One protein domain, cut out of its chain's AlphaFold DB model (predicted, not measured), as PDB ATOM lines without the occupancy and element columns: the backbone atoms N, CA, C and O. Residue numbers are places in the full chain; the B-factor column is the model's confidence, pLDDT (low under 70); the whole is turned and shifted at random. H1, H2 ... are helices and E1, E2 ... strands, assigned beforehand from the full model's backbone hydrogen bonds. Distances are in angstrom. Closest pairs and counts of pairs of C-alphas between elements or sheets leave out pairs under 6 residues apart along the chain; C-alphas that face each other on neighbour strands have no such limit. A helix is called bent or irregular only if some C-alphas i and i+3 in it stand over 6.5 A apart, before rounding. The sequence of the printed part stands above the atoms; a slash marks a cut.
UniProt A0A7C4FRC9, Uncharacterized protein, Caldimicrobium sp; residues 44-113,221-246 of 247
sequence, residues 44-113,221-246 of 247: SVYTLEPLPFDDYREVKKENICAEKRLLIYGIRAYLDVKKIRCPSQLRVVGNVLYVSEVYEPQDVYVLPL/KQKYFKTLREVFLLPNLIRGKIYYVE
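AT A GLANCE: This is residues 44 to 113 and 221 to 246 of the 247 residues of an uncharacterized protein of Caldimicrobium sp (UniProt A0A7C4FRC9). One strongly twisted sheet of six parallel strands runs through the middle of a rounded body, with the long helix H3 packed on one face and the short helix H2 on the opposite face. A third helix, H1, is short and irregular and only grazes the sheet. The printed part has 96 residues, with three named helices and six named strands in the order E1 E2 H1 E3 H2 E4 E5 H3 E6, and the sheet runs E2 E1 E3 E4 E5 E6. The class is mixed, helices and strands; the whole is compact, with a radius of gyration of the C-alphas of 12.1 A and spans of 32 by 28 by 27 A.

IN THESE COORDINATES: E1, residues 44 to 47, begins at C-alpha 44 at (-117.051, 177.744, 45.084) and is 10.1 A long. E2 is residues 56 to 58, H1 residues 61 to 66, E3 residues 69 to 73 with 13.1 A, and H2 residues 75 to 81 with 10.2 A. E4, residues 90 to 94, is 13.1 A long, and E5, residues 108 to 113, is 14.8 A long. H3, residues 221 to 233, begins at (-135.799, 181.479, 42.323) and is 18.4 A long. E6, residues 242 to 245, ends at C-alpha 245 at (-132.207, 190.407, 38.330).

HOW THE PARTS SIT: E1 pairs with E2 over residues 44 to 45, with N 45 and O 57 at 2.9 A, and with E3 over residues 45 to 47, with N 46 and O 71 at 2.8 A. E3 and E4 have N 72 and O 92 at 2.8 A, E4 and E5 N 93 and O 108 at 2.7 A, and E5 and E6 N 243 and O 109 at 2.8 A. E3, H2 and E4 form a strand-helix-strand unit, two parallel neighbour strands with a helix between, and its crossover is right-handed. E2, H1 and E3 form a split unit, with E1 between its strands, also right-handed. H2 and H3 make three layers with the sheet, helices on both its faces. H2 has a height over the sheet of 7.8 A, and the closest C-alphas of H2 and E1 are those of Ala 77 and Thr 47, 5.1 A apart. The closest C-alphas of H3 and E6 are those of Tyr 224 and Val 245, 6.0 A apart. H2 and H3 are apart. H1 is irregular, with C-alphas 62 and 65 at 7.8 A; 0 of its 2 O i to N i+4 pairs and 2 of its 3 O i to N i+3 pairs are within hydrogen-bond range, while in H2 and H3 every O i to N i+4 pair is.

THE WHOLE: The C-alphas farthest apart are those of Glu 62 and Glu 246, 34.2 A. Residues 114 to 220 are not printed, and C-alphas 113 and 221 are 11.2 A apart across the cut. The link from E4 to E5, residues 95 to 107, is long. The mean pLDDT of the printed part is 91.7, and no printed residue is under 70.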
ATOM      1  N   SER A  44    -117.485 177.770  43.686       94.12
ATOM      2  CA  SER A  44    -117.051 177.744  45.084       94.12
ATOM      3  C   SER A  44    -118.024 178.578  45.916       94.12
ATOM      4  O   SER A  44    -118.100 179.796  45.722       94.12
ATOM      5  N   VAL A  45    -118.765 177.941  46.825       95.88
ATOM      6  CA  VAL A  45    -119.792 178.599  47.645       95.88
ATOM      7  C   VAL A  45    -119.508 178.423  49.127       95.88
ATOM      8  O   VAL A  45    -119.287 177.314  49.594       95.88
ATOM      9  N   TYR A  46    -119.579 179.515  49.877       96.50
ATOM     10  CA  TYR A  46    -119.689 179.495  51.327       96.50
ATOM     11  C   TYR A  46    -121.120 179.866  51.726       96.50
ATOM     12  O   TYR A  46    -121.622 180.936  51.364       96.50
ATOM     13  N   THR A  47    -121.794 178.991  52.464       95.38
ATOM     14  CA  THR A  47    -123.165 179.216  52.924       95.38
ATOM     15  C   THR A  47    -123.414 178.542  54.270       95.38
ATOM     16  O   THR A  47    -122.692 177.635  54.660       95.38
ATOM     17  N   LEU A  48    -124.443 179.008  54.980       93.50
ATOM     18  CA  LEU A  48    -124.973 178.393  56.203       93.50
ATOM     19  C   LEU A  48    -126.436 177.955  56.017       93.50
ATOM     20  O   LEU A  48    -127.119 177.608  56.979       93.50
ATOM     21  N   GLU A  49    -126.941 178.052  54.789       89.12
ATOM     22  CA  GLU A  49    -128.327 177.807  54.416       89.12
ATOM     23  C   GLU A  49    -128.353 176.810  53.249       89.12
ATOM     24  O   GLU A  49    -127.414 176.779  52.452       89.12
ATOM     25  N   PRO A  50    -129.409 175.990  53.116       83.44
ATOM     26  CA  PRO A  50    -129.514 175.061  52.001       83.44
ATOM     27  C   PRO A  50    -129.566 175.821  50.670       83.44
ATOM     28  O   PRO A  50    -130.400 176.712  50.475       83.44
ATOM     29  N   LEU A  51    -128.684 175.442  49.744       82.62
ATOM     30  CA  LEU A  51    -128.691 175.968  48.387       82.62
ATOM     31  C   LEU A  51    -129.703 175.195  47.539       82.62
ATOM     32  O   LEU A  51    -129.804 173.978  47.651       82.62
ATOM     33  N   PRO A  52    -130.465 175.876  46.675       71.88
ATOM     34  CA  PRO A  52    -131.467 175.231  45.830       71.88
ATOM     35  C   PRO A  52    -130.937 174.892  44.424       71.88
ATOM     36  O   PRO A  52    -131.717 174.870  43.472       71.88
ATOM     37  N   PHE A  53    -129.626 174.708  44.268       77.62
ATOM     38  CA  PHE A  53    -128.979 174.282  43.025       77.62
ATOM     39  C   PHE A  53    -127.815 173.354  43.357       77.62
ATOM     40  O   PHE A  53    -127.178 173.572  44.376       77.62
ATOM     41  N   ASP A  54    -127.519 172.380  42.496       75.94
ATOM     42  CA  ASP A  54    -126.550 171.310  42.796       75.94
ATOM     43  C   ASP A  54    -125.147 171.559  42.197       75.94
ATOM     44  O   ASP A  54    -124.175 170.900  42.558       75.94
ATOM     45  N   ASP A  55    -125.008 172.554  41.312       82.12
ATOM     46  CA  ASP A  55    -123.760 172.886  40.600       82.12
ATOM     47  C   ASP A  55    -122.780 173.725  41.455       82.12
ATOM     48  O   ASP A  55    -122.292 174.781  41.028       82.12
ATOM     49  N   TYR A  56    -122.486 173.295  42.683       88.88
ATOM     50  CA  TYR A  56    -121.560 174.006  43.564       88.88
ATOM     51  C   TYR A  56    -120.629 173.089  44.344       88.88
ATOM     52  O   TYR A  56    -120.911 171.923  44.602       88.88
ATOM     53  N   ARG A  57    -119.504 173.671  44.754       91.75
ATOM     54  CA  ARG A  57    -118.595 173.090  45.729       91.75
ATOM     55  C   ARG A  57    -118.667 173.925  46.993       91.75
ATOM     56  O   ARG A  57    -118.297 175.100  46.986       91.75
ATOM     57  N   GLU A  58    -119.129 173.313  48.075       93.06
ATOM     58  CA  GLU A  58    -119.140 173.966  49.377       93.06
ATOM     59  C   GLU A  58    -117.710 174.157  49.891       93.06
ATOM     60  O   GLU A  58    -116.893 173.232  49.914       93.06
ATOM     61  N   VAL A  59    -117.399 175.382  50.289       95.19
ATOM     62  CA  VAL A  59    -116.106 175.777  50.835       95.19
ATOM     63  C   VAL A  59    -116.255 175.872  52.340       95.19
ATOM     64  O   VAL A  59    -117.129 176.571  52.839       95.19
ATOM     65  N   LYS A  60    -115.381 175.194  53.081       95.31
ATOM     66  CA  LYS A  60    -115.333 175.326  54.541       95.31
ATOM     67  C   LYS A  60    -114.725 176.666  54.941       95.31
ATOM     68  O   LYS A  60    -113.873 177.198  54.228       95.31
ATOM     69  N   LYS A  61    -115.114 177.180  56.108       95.19
ATOM     70  CA  LYS A  61    -114.679 178.490  56.615       95.19
ATOM     71  C   LYS A  61    -113.155 178.646  56.626       95.19
ATOM     72  O   LYS A  61    -112.639 179.697  56.253       95.19
ATOM     73  N   GLU A  62    -112.436 177.589  56.991       94.81
ATOM     74  CA  GLU A  62    -110.973 177.573  57.112       94.81
ATOM     75  C   GLU A  62    -110.275 177.703  55.749       94.81
ATOM     76  O   GLU A  62    -109.155 178.201  55.664       94.81
ATOM     77  N   ASN A  63    -110.958 177.306  54.673       94.56
ATOM     78  CA  ASN A  63    -110.410 177.256  53.319       94.56
ATOM     79  C   ASN A  63    -110.834 178.448  52.455       94.56
ATOM     80  O   ASN A  63    -110.497 178.496  51.275       94.56
ATOM     81  N   ILE A  64    -111.540 179.432  53.020       94.94
ATOM     82  CA  ILE A  64    -112.066 180.579  52.270       94.94
ATOM     83  C   ILE A  64    -110.968 181.299  51.488       94.94
ATOM     84  O   ILE A  64    -111.162 181.565  50.308       94.94
ATOM     85  N   CYS A  65    -109.806 181.584  52.083       94.44
ATOM     86  CA  CYS A  65    -108.746 182.318  51.378       94.44
ATOM     87  C   CYS A  65    -107.992 181.493  50.320       94.44
ATOM     88  O   CYS A  65    -107.207 182.075  49.572       94.44
ATOM     89  N   ALA A  66    -108.221 180.178  50.221       93.56
ATOM     90  CA  ALA A  66    -107.678 179.370  49.129       93.56
ATOM     91  C   ALA A  66    -108.401 179.648  47.796       93.56
ATOM     92  O   ALA A  66    -107.861 179.402  46.718       93.56
ATOM     93  N   GLU A  67    -109.612 180.204  47.862       93.69
ATOM     94  CA  GLU A  67    -110.439 180.493  46.698       93.69
ATOM     95  C   GLU A  67    -110.118 181.869  46.111       93.69
ATOM     96  O   GLU A  67    -110.289 182.899  46.766       93.69
ATOM     97  N   LYS A  68    -109.740 181.917  44.828       91.38
ATOM     98  CA  LYS A  68    -109.595 183.194  44.101       91.38
ATOM     99  C   LYS A  68    -110.930 183.925  43.950       91.38
ATOM    100  O   LYS A  68    -110.968 185.154  43.935       91.38
ATOM    101  N   ARG A  69    -112.024 183.174  43.816       93.88
ATOM    102  CA  ARG A  69    -113.383 183.695  43.674       93.88
ATOM    103  C   ARG A  69    -114.329 182.856  44.522       93.88
ATOM    104  O   ARG A  69    -114.305 181.635  44.417       93.88
ATOM    105  N   LEU A  70    -115.145 183.508  45.341       95.44
ATOM    106  CA  LEU A  70    -116.048 182.847  46.279       95.44
ATOM    107  C   LEU A  70    -117.436 183.481  46.215       95.44
ATOM    108  O   LEU A  70    -117.566 184.704  46.287       95.44
ATOM    109  N   LEU A  71    -118.465 182.647  46.092       95.94
ATOM    110  CA  LEU A  71    -119.848 183.052  46.280       95.94
ATOM    111  C   LEU A  71    -120.188 182.875  47.760       95.94
ATOM    112  O   LEU A  71    -120.085 181.778  48.294       95.94
ATOM    113  N   ILE A  72    -120.586 183.946  48.431       96.06
ATOM    114  CA  ILE A  72    -121.095 183.904  49.797       96.06
ATOM    115  C   ILE A  72    -122.610 184.042  49.723       96.06
ATOM    116  O   ILE A  72    -123.121 185.061  49.253       96.06
ATOM    117  N   TYR A  73    -123.329 183.012  50.152       95.06
ATOM    118  CA  TYR A  73    -124.780 182.955  50.016       95.06
ATOM    119  C   TYR A  73    -125.480 183.057  51.370       95.06
ATOM    120  O   TYR A  73    -125.335 182.173  52.219       95.06
ATOM    121  N   GLY A  74    -126.276 184.115  51.530       93.06
ATOM    122  CA  GLY A  74    -127.060 184.401  52.726       93.06
ATOM    123  C   GLY A  74    -126.367 185.375  53.681       93.06
ATOM    124  O   GLY A  74    -125.145 185.387  53.843       93.06
ATOM    125  N   ILE A  75    -127.175 186.192  54.359       92.38
ATOM    126  CA  ILE A  75    -126.692 187.230  55.281       92.38
ATOM    127  C   ILE A  75    -125.893 186.653  56.455       92.38
ATOM    128  O   ILE A  75    -124.882 187.226  56.857       92.38
ATOM    129  N   ARG A  76    -126.308 185.497  56.988       93.56
ATOM    130  CA  ARG A  76    -125.620 184.842  58.109       93.56
ATOM    131  C   ARG A  76    -124.227 184.378  57.704       93.56
ATOM    132  O   ARG A  76    -123.270 184.647  58.423       93.56
ATOM    133  N   ALA A  77    -124.119 183.754  56.530       94.94
ATOM    134  CA  ALA A  77    -122.844 183.329  55.973       94.94
ATOM    135  C   ALA A  77    -121.918 184.532  55.751       94.94
ATOM    136  O   ALA A  77    -120.763 184.509  56.163       94.94
ATOM    137  N   TYR A  78    -122.442 185.626  55.188       95.00
ATOM    138  CA  TYR A  78    -121.668 186.849  54.990       95.00
ATOM    139  C   TYR A  78    -121.133 187.438  56.299       95.00
ATOM    140  O   TYR A  78    -119.938 187.703  56.419       95.00
ATOM    141  N   LEU A  79    -121.988 187.593  57.312       93.88
ATOM    142  CA  LEU A  79    -121.581 188.126  58.612       93.88
ATOM    143  C   LEU A  79    -120.541 187.247  59.323       93.88
ATOM    144  O   LEU A  79    -119.684 187.792  60.023       93.88
ATOM    145  N   ASP A  80    -120.590 185.927  59.126       95.50
ATOM    146  CA  ASP A  80    -119.638 184.984  59.718       95.50
ATOM    147  C   ASP A  80    -118.210 185.143  59.161       95.50
ATOM    148  O   ASP A  80    -117.224 184.941  59.879       95.50
ATOM    149  N   VAL A  81    -118.089 185.562  57.896       94.81
ATOM    150  CA  VAL A  81    -116.807 185.583  57.168       94.81
ATOM    151  C   VAL A  81    -116.340 186.974  56.750       94.81
ATOM    152  O   VAL A  81    -115.194 187.114  56.321       94.81
ATOM    153  N   LYS A  82    -117.151 188.025  56.930       92.75
ATOM    154  CA  LYS A  82    -116.793 189.398  56.520       92.75
ATOM    155  C   LYS A  82    -115.472 189.895  57.118       92.75
ATOM    156  O   LYS A  82    -114.715 190.606  56.471       92.75
ATOM    157  N   LYS A  83    -115.141 189.465  58.344       92.94
ATOM    158  CA  LYS A  83    -113.897 189.854  59.036       92.94
ATOM    159  C   LYS A  83    -112.650 189.137  58.509       92.94
ATOM    160  O   LYS A  83    -111.538 189.590  58.778       92.94
ATOM    161  N   ILE A  84    -112.809 188.033  57.780       93.62
ATOM    162  CA  ILE A  84    -111.696 187.297  57.177       93.62
ATOM    163  C   ILE A  84    -111.228 188.104  55.966       93.62
ATOM    164  O   ILE A  84    -112.019 188.356  55.062       93.62
ATOM    165  N   ARG A  85    -109.958 188.520  55.923       89.75
ATOM    166  CA  ARG A  85    -109.413 189.306  54.805       89.75
ATOM    167  C   ARG A  85    -108.574 188.428  53.882       89.75
ATOM    168  O   ARG A  85    -107.523 187.946  54.284       89.75
ATOM    169  N   CYS A  86    -109.014 188.291  52.633       92.19
ATOM    170  CA  CYS A  86    -108.284 187.599  51.571       92.19
ATOM    171  C   CYS A  86    -108.047 188.605  50.417       92.19
ATOM    172  O   CYS A  86    -108.921 188.760  49.568       92.19
ATOM    173  N   PRO A  87    -106.922 189.351  50.386       86.56
ATOM    174  CA  PRO A  87    -106.761 190.538  49.529       86.56
ATOM    175  C   PRO A  87    -106.953 190.308  48.023       86.56
ATOM    176  O   PRO A  87    -107.478 191.168  47.319       86.56
ATOM    177  N   SER A  88    -106.543 189.146  47.519       85.94
ATOM    178  CA  SER A  88    -106.664 188.773  46.105       85.94
ATOM    179  C   SER A  88    -108.004 188.120  45.759       85.94
ATOM    180  O   SER A  88    -108.289 187.906  44.582       85.94
ATOM    181  N   GLN A  89    -108.834 187.811  46.758       93.50
ATOM    182  CA  GLN A  89    -110.106 187.141  46.550       93.50
ATOM    183  C   GLN A  89    -111.155 188.119  46.030       93.50
ATOM    184  O   GLN A  89    -111.290 189.254  46.500       93.50
ATOM    185  N   LEU A  90    -111.943 187.646  45.075       93.56
ATOM    186  CA  LEU A  90    -113.182 188.282  44.676       93.56
ATOM    187  C   LEU A  90    -114.365 187.588  45.355       93.56
ATOM    188  O   LEU A  90    -114.536 186.377  45.217       93.56
ATOM    189  N   ARG A  91    -115.191 188.361  46.059       95.56
ATOM    190  CA  ARG A  91    -116.396 187.865  46.723       95.56
ATOM    191  C   ARG A  91    -117.627 188.336  45.977       95.56
ATOM    192  O   ARG A  91    -117.771 189.526  45.708       95.56
ATOM    193  N   VAL A  92    -118.500 187.392  45.664       96.12
ATOM    194  CA  VAL A  92    -119.848 187.661  45.170       96.12
ATOM    195  C   VAL A  92    -120.801 187.307  46.298       96.12
ATOM    196  O   VAL A  92    -120.746 186.201  46.817       96.12
ATOM    197  N   VAL A  93    -121.642 188.239  46.711       96.06
ATOM    198  CA  VAL A  93    -122.551 188.111  47.845       96.06
ATOM    199  C   VAL A  93    -123.966 188.016  47.304       96.06
ATOM    200  O   VAL A  93    -124.457 188.938  46.652       96.06
ATOM    201  N   GLY A  94    -124.613 186.885  47.560       94.44
ATOM    202  CA  GLY A  94    -125.984 186.618  47.151       94.44
ATOM    203  C   GLY A  94    -126.921 186.468  48.345       94.44
ATOM    204  O   GLY A  94    -126.508 186.128  49.452       94.44
ATOM    205  N   ASN A  95    -128.212 186.656  48.088       90.56
ATOM    206  CA  ASN A  95    -129.319 186.436  49.015       90.56
ATOM    207  C   ASN A  95    -129.214 187.342  50.245       90.56
ATOM    208  O   ASN A  95    -129.474 186.952  51.382       90.56
ATOM    209  N   VAL A  96    -128.806 188.581  49.980       90.12
ATOM    210  CA  VAL A  96    -128.759 189.676  50.937       90.12
ATOM    211  C   VAL A  96    -129.595 190.805  50.365       90.12
ATOM    212  O   VAL A  96    -129.222 191.432  49.380       90.12
ATOM    213  N   LEU A  97    -130.753 191.035  50.976       88.25
ATOM    214  CA  LEU A  97    -131.688 192.064  50.537       88.25
ATOM    215  C   LEU A  97    -131.297 193.458  51.056       88.25
ATOM    216  O   LEU A  97    -131.347 194.437  50.318       88.25
ATOM    217  N   TYR A  98    -130.861 193.538  52.314       87.06
ATOM    218  CA  TYR A  98    -130.576 194.794  53.018       87.06
ATOM    219  C   TYR A  98    -129.088 195.136  52.965       87.06
ATOM    220  O   TYR A  98    -128.388 195.144  53.977       87.06
ATOM    221  N   VAL A  99    -128.586 195.384  51.754       86.75
ATOM    222  CA  VAL A  99    -127.159 195.662  51.537       86.75
ATOM    223  C   VAL A  99    -126.699 196.936  52.253       86.75
ATOM    224  O   VAL A  99    -125.539 197.012  52.639       86.75
ATOM    225  N   SER A 100    -127.598 197.881  52.551       84.56
ATOM    226  CA  SER A 100    -127.289 199.074  53.358       84.56
ATOM    227  C   SER A 100    -126.635 198.755  54.707       84.56
ATOM    228  O   SER A 100    -125.848 199.552  55.206       84.56
ATOM    229  N   GLU A 101    -126.926 197.589  55.286       86.12
ATOM    230  CA  GLU A 101    -126.409 197.184  56.597       86.12
ATOM    231  C   GLU A 101    -125.047 196.478  56.517       86.12
ATOM    232  O   GLU A 101    -124.380 196.290  57.538       86.12
ATOM    233  N   VAL A 102    -124.641 196.028  55.326       89.06
ATOM    234  CA  VAL A 102    -123.495 195.121  55.145       89.06
ATOM    235  C   VAL A 102    -122.635 195.420  53.917       89.06
ATOM    236  O   VAL A 102    -121.825 194.586  53.524       89.06
ATOM    237  N   TYR A 103    -122.812 196.584  53.299       91.88
ATOM    238  CA  TYR A 103    -122.072 196.974  52.107       91.88
ATOM    239  C   TYR A 103    -120.578 197.156  52.399       91.88
ATOM    240  O   TYR A 103    -120.181 197.920  53.280       91.88
ATOM    241  N   GLU A 104    -119.755 196.505  51.590       92.81
ATOM    242  CA  GLU A 104    -118.307 196.595  51.586       92.81
ATOM    243  C   GLU A 104    -117.829 196.846  50.143       92.81
ATOM    244  O   GLU A 104    -118.131 196.053  49.248       92.81
ATOM    245  N   PRO A 105    -117.059 197.921  49.875       92.31
ATOM    246  CA  PRO A 105    -116.631 198.277  48.518       92.31
ATOM    247  C   PRO A 105    -115.781 197.215  47.810       92.31
ATOM    248  O   PRO A 105    -115.639 197.256  46.592       92.31
ATOM    249  N   GLN A 106    -115.172 196.292  48.554       92.12
ATOM    250  CA  GLN A 106    -114.384 195.192  48.005       92.12
ATOM    251  C   GLN A 106    -115.232 194.050  47.435       92.12
ATOM    252  O   GLN A 106    -114.704 193.258  46.648       92.12
ATOM    253  N   ASP A 107    -116.507 193.968  47.803       95.12
ATOM    254  CA  ASP A 107    -117.384 192.854  47.467       95.12
ATOM    255  C   ASP A 107    -118.334 193.229  46.328       95.12
ATOM    256  O   ASP A 107    -118.563 194.400  46.023       95.12
ATOM    257  N   VAL A 108    -118.865 192.218  45.650       96.00
ATOM    258  CA  VAL A 108    -119.890 192.365  44.615       96.00
ATOM    259  C   VAL A 108    -121.191 191.816  45.164       96.00
ATOM    260  O   VAL A 108    -121.182 190.727  45.723       96.00
ATOM    261  N   TYR A 109    -122.309 192.506  44.963       96.06
ATOM    262  CA  TYR A 109    -123.605 192.053  45.475       96.06
ATOM    263  C   TYR A 109    -124.551 191.695  44.337       96.06
ATOM    264  O   TYR A 109    -124.603 192.392  43.325       96.06
ATOM    265  N   VAL A 110    -125.325 190.629  44.521       95.44
ATOM    266  CA  VAL A 110    -126.435 190.251  43.643       95.44
ATOM    267  C   VAL A 110    -127.699 190.217  44.487       95.44
ATOM    268  O   VAL A 110    -127.856 189.361  45.364       95.44
ATOM    269  N   LEU A 111    -128.588 191.178  44.256       94.06
ATOM    270  CA  LEU A 111    -129.800 191.335  45.052       94.06
ATOM    271  C   LEU A 111    -130.933 190.539  44.405       94.06
ATOM    272  O   LEU A 111    -131.081 190.568  43.182       94.06
ATOM    273  N   PRO A 112    -131.795 189.886  45.201       92.38
ATOM    274  CA  PRO A 112    -133.013 189.249  44.712       92.38
ATOM    275  C   PRO A 112    -134.118 190.293  44.451       92.38
ATOM    276  O   PRO A 112    -135.267 190.112  44.848       92.38
ATOM    277  N   LEU A 113    -133.753 191.410  43.818       94.94
ATOM    278  CA  LEU A 113    -134.618 192.526  43.446       94.94
ATOM    279  C   LEU A 113    -134.547 192.751  41.934       94.94
ATOM    280  O   LEU A 113    -133.508 192.455  41.332       94.94
ATOM    281  N   LYS A 221    -137.038 182.046  41.774       88.94
ATOM    282  CA  LYS A 221    -135.799 181.479  42.323       88.94
ATOM    283  C   LYS A 221    -134.813 181.124  41.206       88.94
ATOM    284  O   LYS A 221    -133.671 181.558  41.237       88.94
ATOM    285  N   GLN A 222    -135.288 180.421  40.180       89.75
ATOM    286  CA  GLN A 222    -134.488 180.024  39.017       89.75
ATOM    287  C   GLN A 222    -133.818 181.217  38.323       89.75
ATOM    288  O   GLN A 222    -132.631 181.152  38.016       89.75
ATOM    289  N   LYS A 223    -134.553 182.315  38.111       91.94
ATOM    290  CA  LYS A 223    -134.018 183.509  37.452       91.94
ATOM    291  C   LYS A 223    -132.946 184.183  38.298       91.94
ATOM    292  O   LYS A 223    -131.878 184.496  37.788       91.94
ATOM    293  N   TYR A 224    -133.198 184.318  39.597       92.88
ATOM    294  CA  TYR A 224    -132.216 184.851  40.533       92.88
ATOM    295  C   TYR A 224    -130.922 184.018  40.554       92.88
ATOM    296  O   TYR A 224    -129.833 184.579  40.465       92.88
ATOM    297  N   PHE A 225    -131.015 182.684  40.592       89.56
ATOM    298  CA  PHE A 225    -129.828 181.820  40.553       89.56
ATOM    299  C   PHE A 225    -129.089 181.875  39.225       89.56
ATOM    300  O   PHE A 225    -127.859 181.865  39.216       89.56
ATOM    301  N   LYS A 226    -129.823 181.982  38.114       90.88
ATOM    302  CA  LYS A 226    -129.224 182.218  36.803       90.88
ATOM    303  C   LYS A 226    -128.392 183.503  36.822       90.88
ATOM    304  O   LYS A 226    -127.208 183.444  36.511       90.88
ATOM    305  N   THR A 227    -128.961 184.617  37.285       93.44
ATOM    306  CA  THR A 227    -128.238 185.892  37.421       93.44
ATOM    307  C   THR A 227    -127.035 185.767  38.353       93.44
ATOM    308  O   THR A 227    -125.947 186.225  38.017       93.44
ATOM    309  N   LEU A 228    -127.185 185.106  39.502       92.69
ATOM    310  CA  LEU A 228    -126.094 184.897  40.454       92.69
ATOM    311  C   LEU A 228    -124.919 184.139  39.820       92.69
ATOM    312  O   LEU A 228    -123.767 184.539  39.988       92.69
ATOM    313  N   ARG A 229    -125.212 183.081  39.055       90.56
ATOM    314  CA  ARG A 229    -124.224 182.301  38.299       90.56
ATOM    315  C   ARG A 229    -123.568 183.135  37.205       90.56
ATOM    316  O   ARG A 229    -122.347 183.125  37.094       90.56
ATOM    317  N   GLU A 230    -124.353 183.861  36.416       91.94
ATOM    318  CA  GLU A 230    -123.843 184.715  35.339       91.94
ATOM    319  C   GLU A 230    -122.899 185.784  35.885       91.94
ATOM    320  O   GLU A 230    -121.763 185.883  35.424       91.94
ATOM    321  N   VAL A 231    -123.315 186.506  36.931       93.56
ATOM    322  CA  VAL A 231    -122.475 187.497  37.614       93.56
ATOM    323  C   VAL A 231    -121.215 186.833  38.158       93.56
ATOM    324  O   VAL A 231    -120.119 187.325  37.900       93.56
ATOM    325  N   PHE A 232    -121.332 185.690  38.844       92.69
ATOM    326  CA  PHE A 232    -120.172 184.968  39.371       92.69
ATOM    327  C   PHE A 232    -119.167 184.574  38.289       92.69
ATOM    328  O   PHE A 232    -117.973 184.531  38.573       92.69
ATOM    329  N   LEU A 233    -119.606 184.296  37.063       91.19
ATOM    330  CA  LEU A 233    -118.738 183.881  35.960       91.19
ATOM    331  C   LEU A 233    -118.182 185.055  35.140       91.19
ATOM    332  O   LEU A 233    -117.278 184.841  34.333       91.19
ATOM    333  N   LEU A 234    -118.634 186.295  35.366       92.00
ATOM    334  CA  LEU A 234    -118.113 187.458  34.645       92.00
ATOM    335  C   LEU A 234    -116.590 187.594  34.850       92.00
ATOM    336  O   LEU A 234    -116.115 187.600  35.991       92.00
ATOM    337  N   PRO A 235    -115.787 187.713  33.777       86.81
ATOM    338  CA  PRO A 235    -114.331 187.776  33.902       86.81
ATOM    339  C   PRO A 235    -113.890 189.048  34.637       86.81
ATOM    340  O   PRO A 235    -113.065 188.977  35.547       86.81
ATOM    341  N   ASN A 236    -114.525 190.181  34.321       87.75
ATOM    342  CA  ASN A 236    -114.178 191.510  34.821       87.75
ATOM    343  C   ASN A 236    -115.282 192.064  35.729       87.75
ATOM    344  O   ASN A 236    -116.037 192.960  35.354       87.75
ATOM    345  N   LEU A 237    -115.397 191.502  36.929       91.06
ATOM    346  CA  LEU A 237    -116.320 192.007  37.939       91.06
ATOM    347  C   LEU A 237    -115.789 193.292  38.585       91.06
ATOM    348  O   LEU A 237    -114.661 193.350  39.070       91.06
ATOM    349  N   ILE A 238    -116.647 194.309  38.624       90.81
ATOM    350  CA  ILE A 238    -116.373 195.593  39.268       90.81
ATOM    351  C   ILE A 238    -116.706 195.467  40.757       90.81
ATOM    352  O   ILE A 238    -117.861 195.227  41.105       90.81
ATOM    353  N   ARG A 239    -115.707 195.619  41.632       91.94
ATOM    354  CA  ARG A 239    -115.907 195.627  43.091       91.94
ATOM    355  C   ARG A 239    -116.802 196.797  43.512       91.94
ATOM    356  O   ARG A 239    -116.776 197.851  42.879       91.94
ATOM    357  N   GLY A 240    -117.629 196.589  44.531       90.69
ATOM    358  CA  GLY A 240    -118.620 197.556  45.002       90.69
ATOM    359  C   GLY A 240    -119.842 197.674  44.089       90.69
ATOM    360  O   GLY A 240    -120.799 198.371  44.422       90.69
ATOM    361  N   LYS A 241    -119.854 196.991  42.936       93.56
ATOM    362  CA  LYS A 241    -121.016 196.990  42.054       93.56
ATOM    363  C   LYS A 241    -122.110 196.085  42.605       93.56
ATOM    364  O   LYS A 241    -121.857 194.998  43.133       93.56
ATOM    365  N   ILE A 242    -123.337 196.546  42.406       94.19
ATOM    366  CA  ILE A 242    -124.552 195.841  42.769       94.19
ATOM    367  C   ILE A 242    -125.273 195.441  41.488       94.19
ATOM    368  O   ILE A 242    -125.444 196.248  40.576       94.19
ATOM    369  N   TYR A 243    -125.619 194.163  41.407       95.06
ATOM    370  CA  TYR A 243    -126.330 193.556  40.296       95.06
ATOM    371  C   TYR A 243    -127.746 193.203  40.738       95.06
ATOM    372  O   TYR A 243    -127.974 192.745  41.862       95.06
ATOM    373  N   TYR A 244    -128.684 193.401  39.822       94.94
ATOM    374  CA  TYR A 244    -130.097 193.100  39.990       94.94
ATOM    375  C   TYR A 244    -130.503 192.002  39.018       94.94
ATOM    376  O   TYR A 244    -129.761 191.666  38.093       94.94
ATOM    377  N   VAL A 245    -131.680 191.427  39.232       93.94
ATOM    378  CA  VAL A 245    -132.207 190.407  38.330       93.94
ATOM    379  C   VAL A 245    -132.833 191.088  37.121       93.94
ATOM    380  O   VAL A 245    -133.840 191.784  37.248       93.94
ATOM    381  N   GLU A 246    -132.225 190.876  35.956       87.56
ATOM    382  CA  GLU A 246    -132.756 191.334  34.670       87.56
ATOM    383  C   GLU A 246    -134.080 190.645  34.351       87.56
ATOM    384  O   GLU A 246    -134.276 189.474  34.706       87.56
TER     385      GLU A 246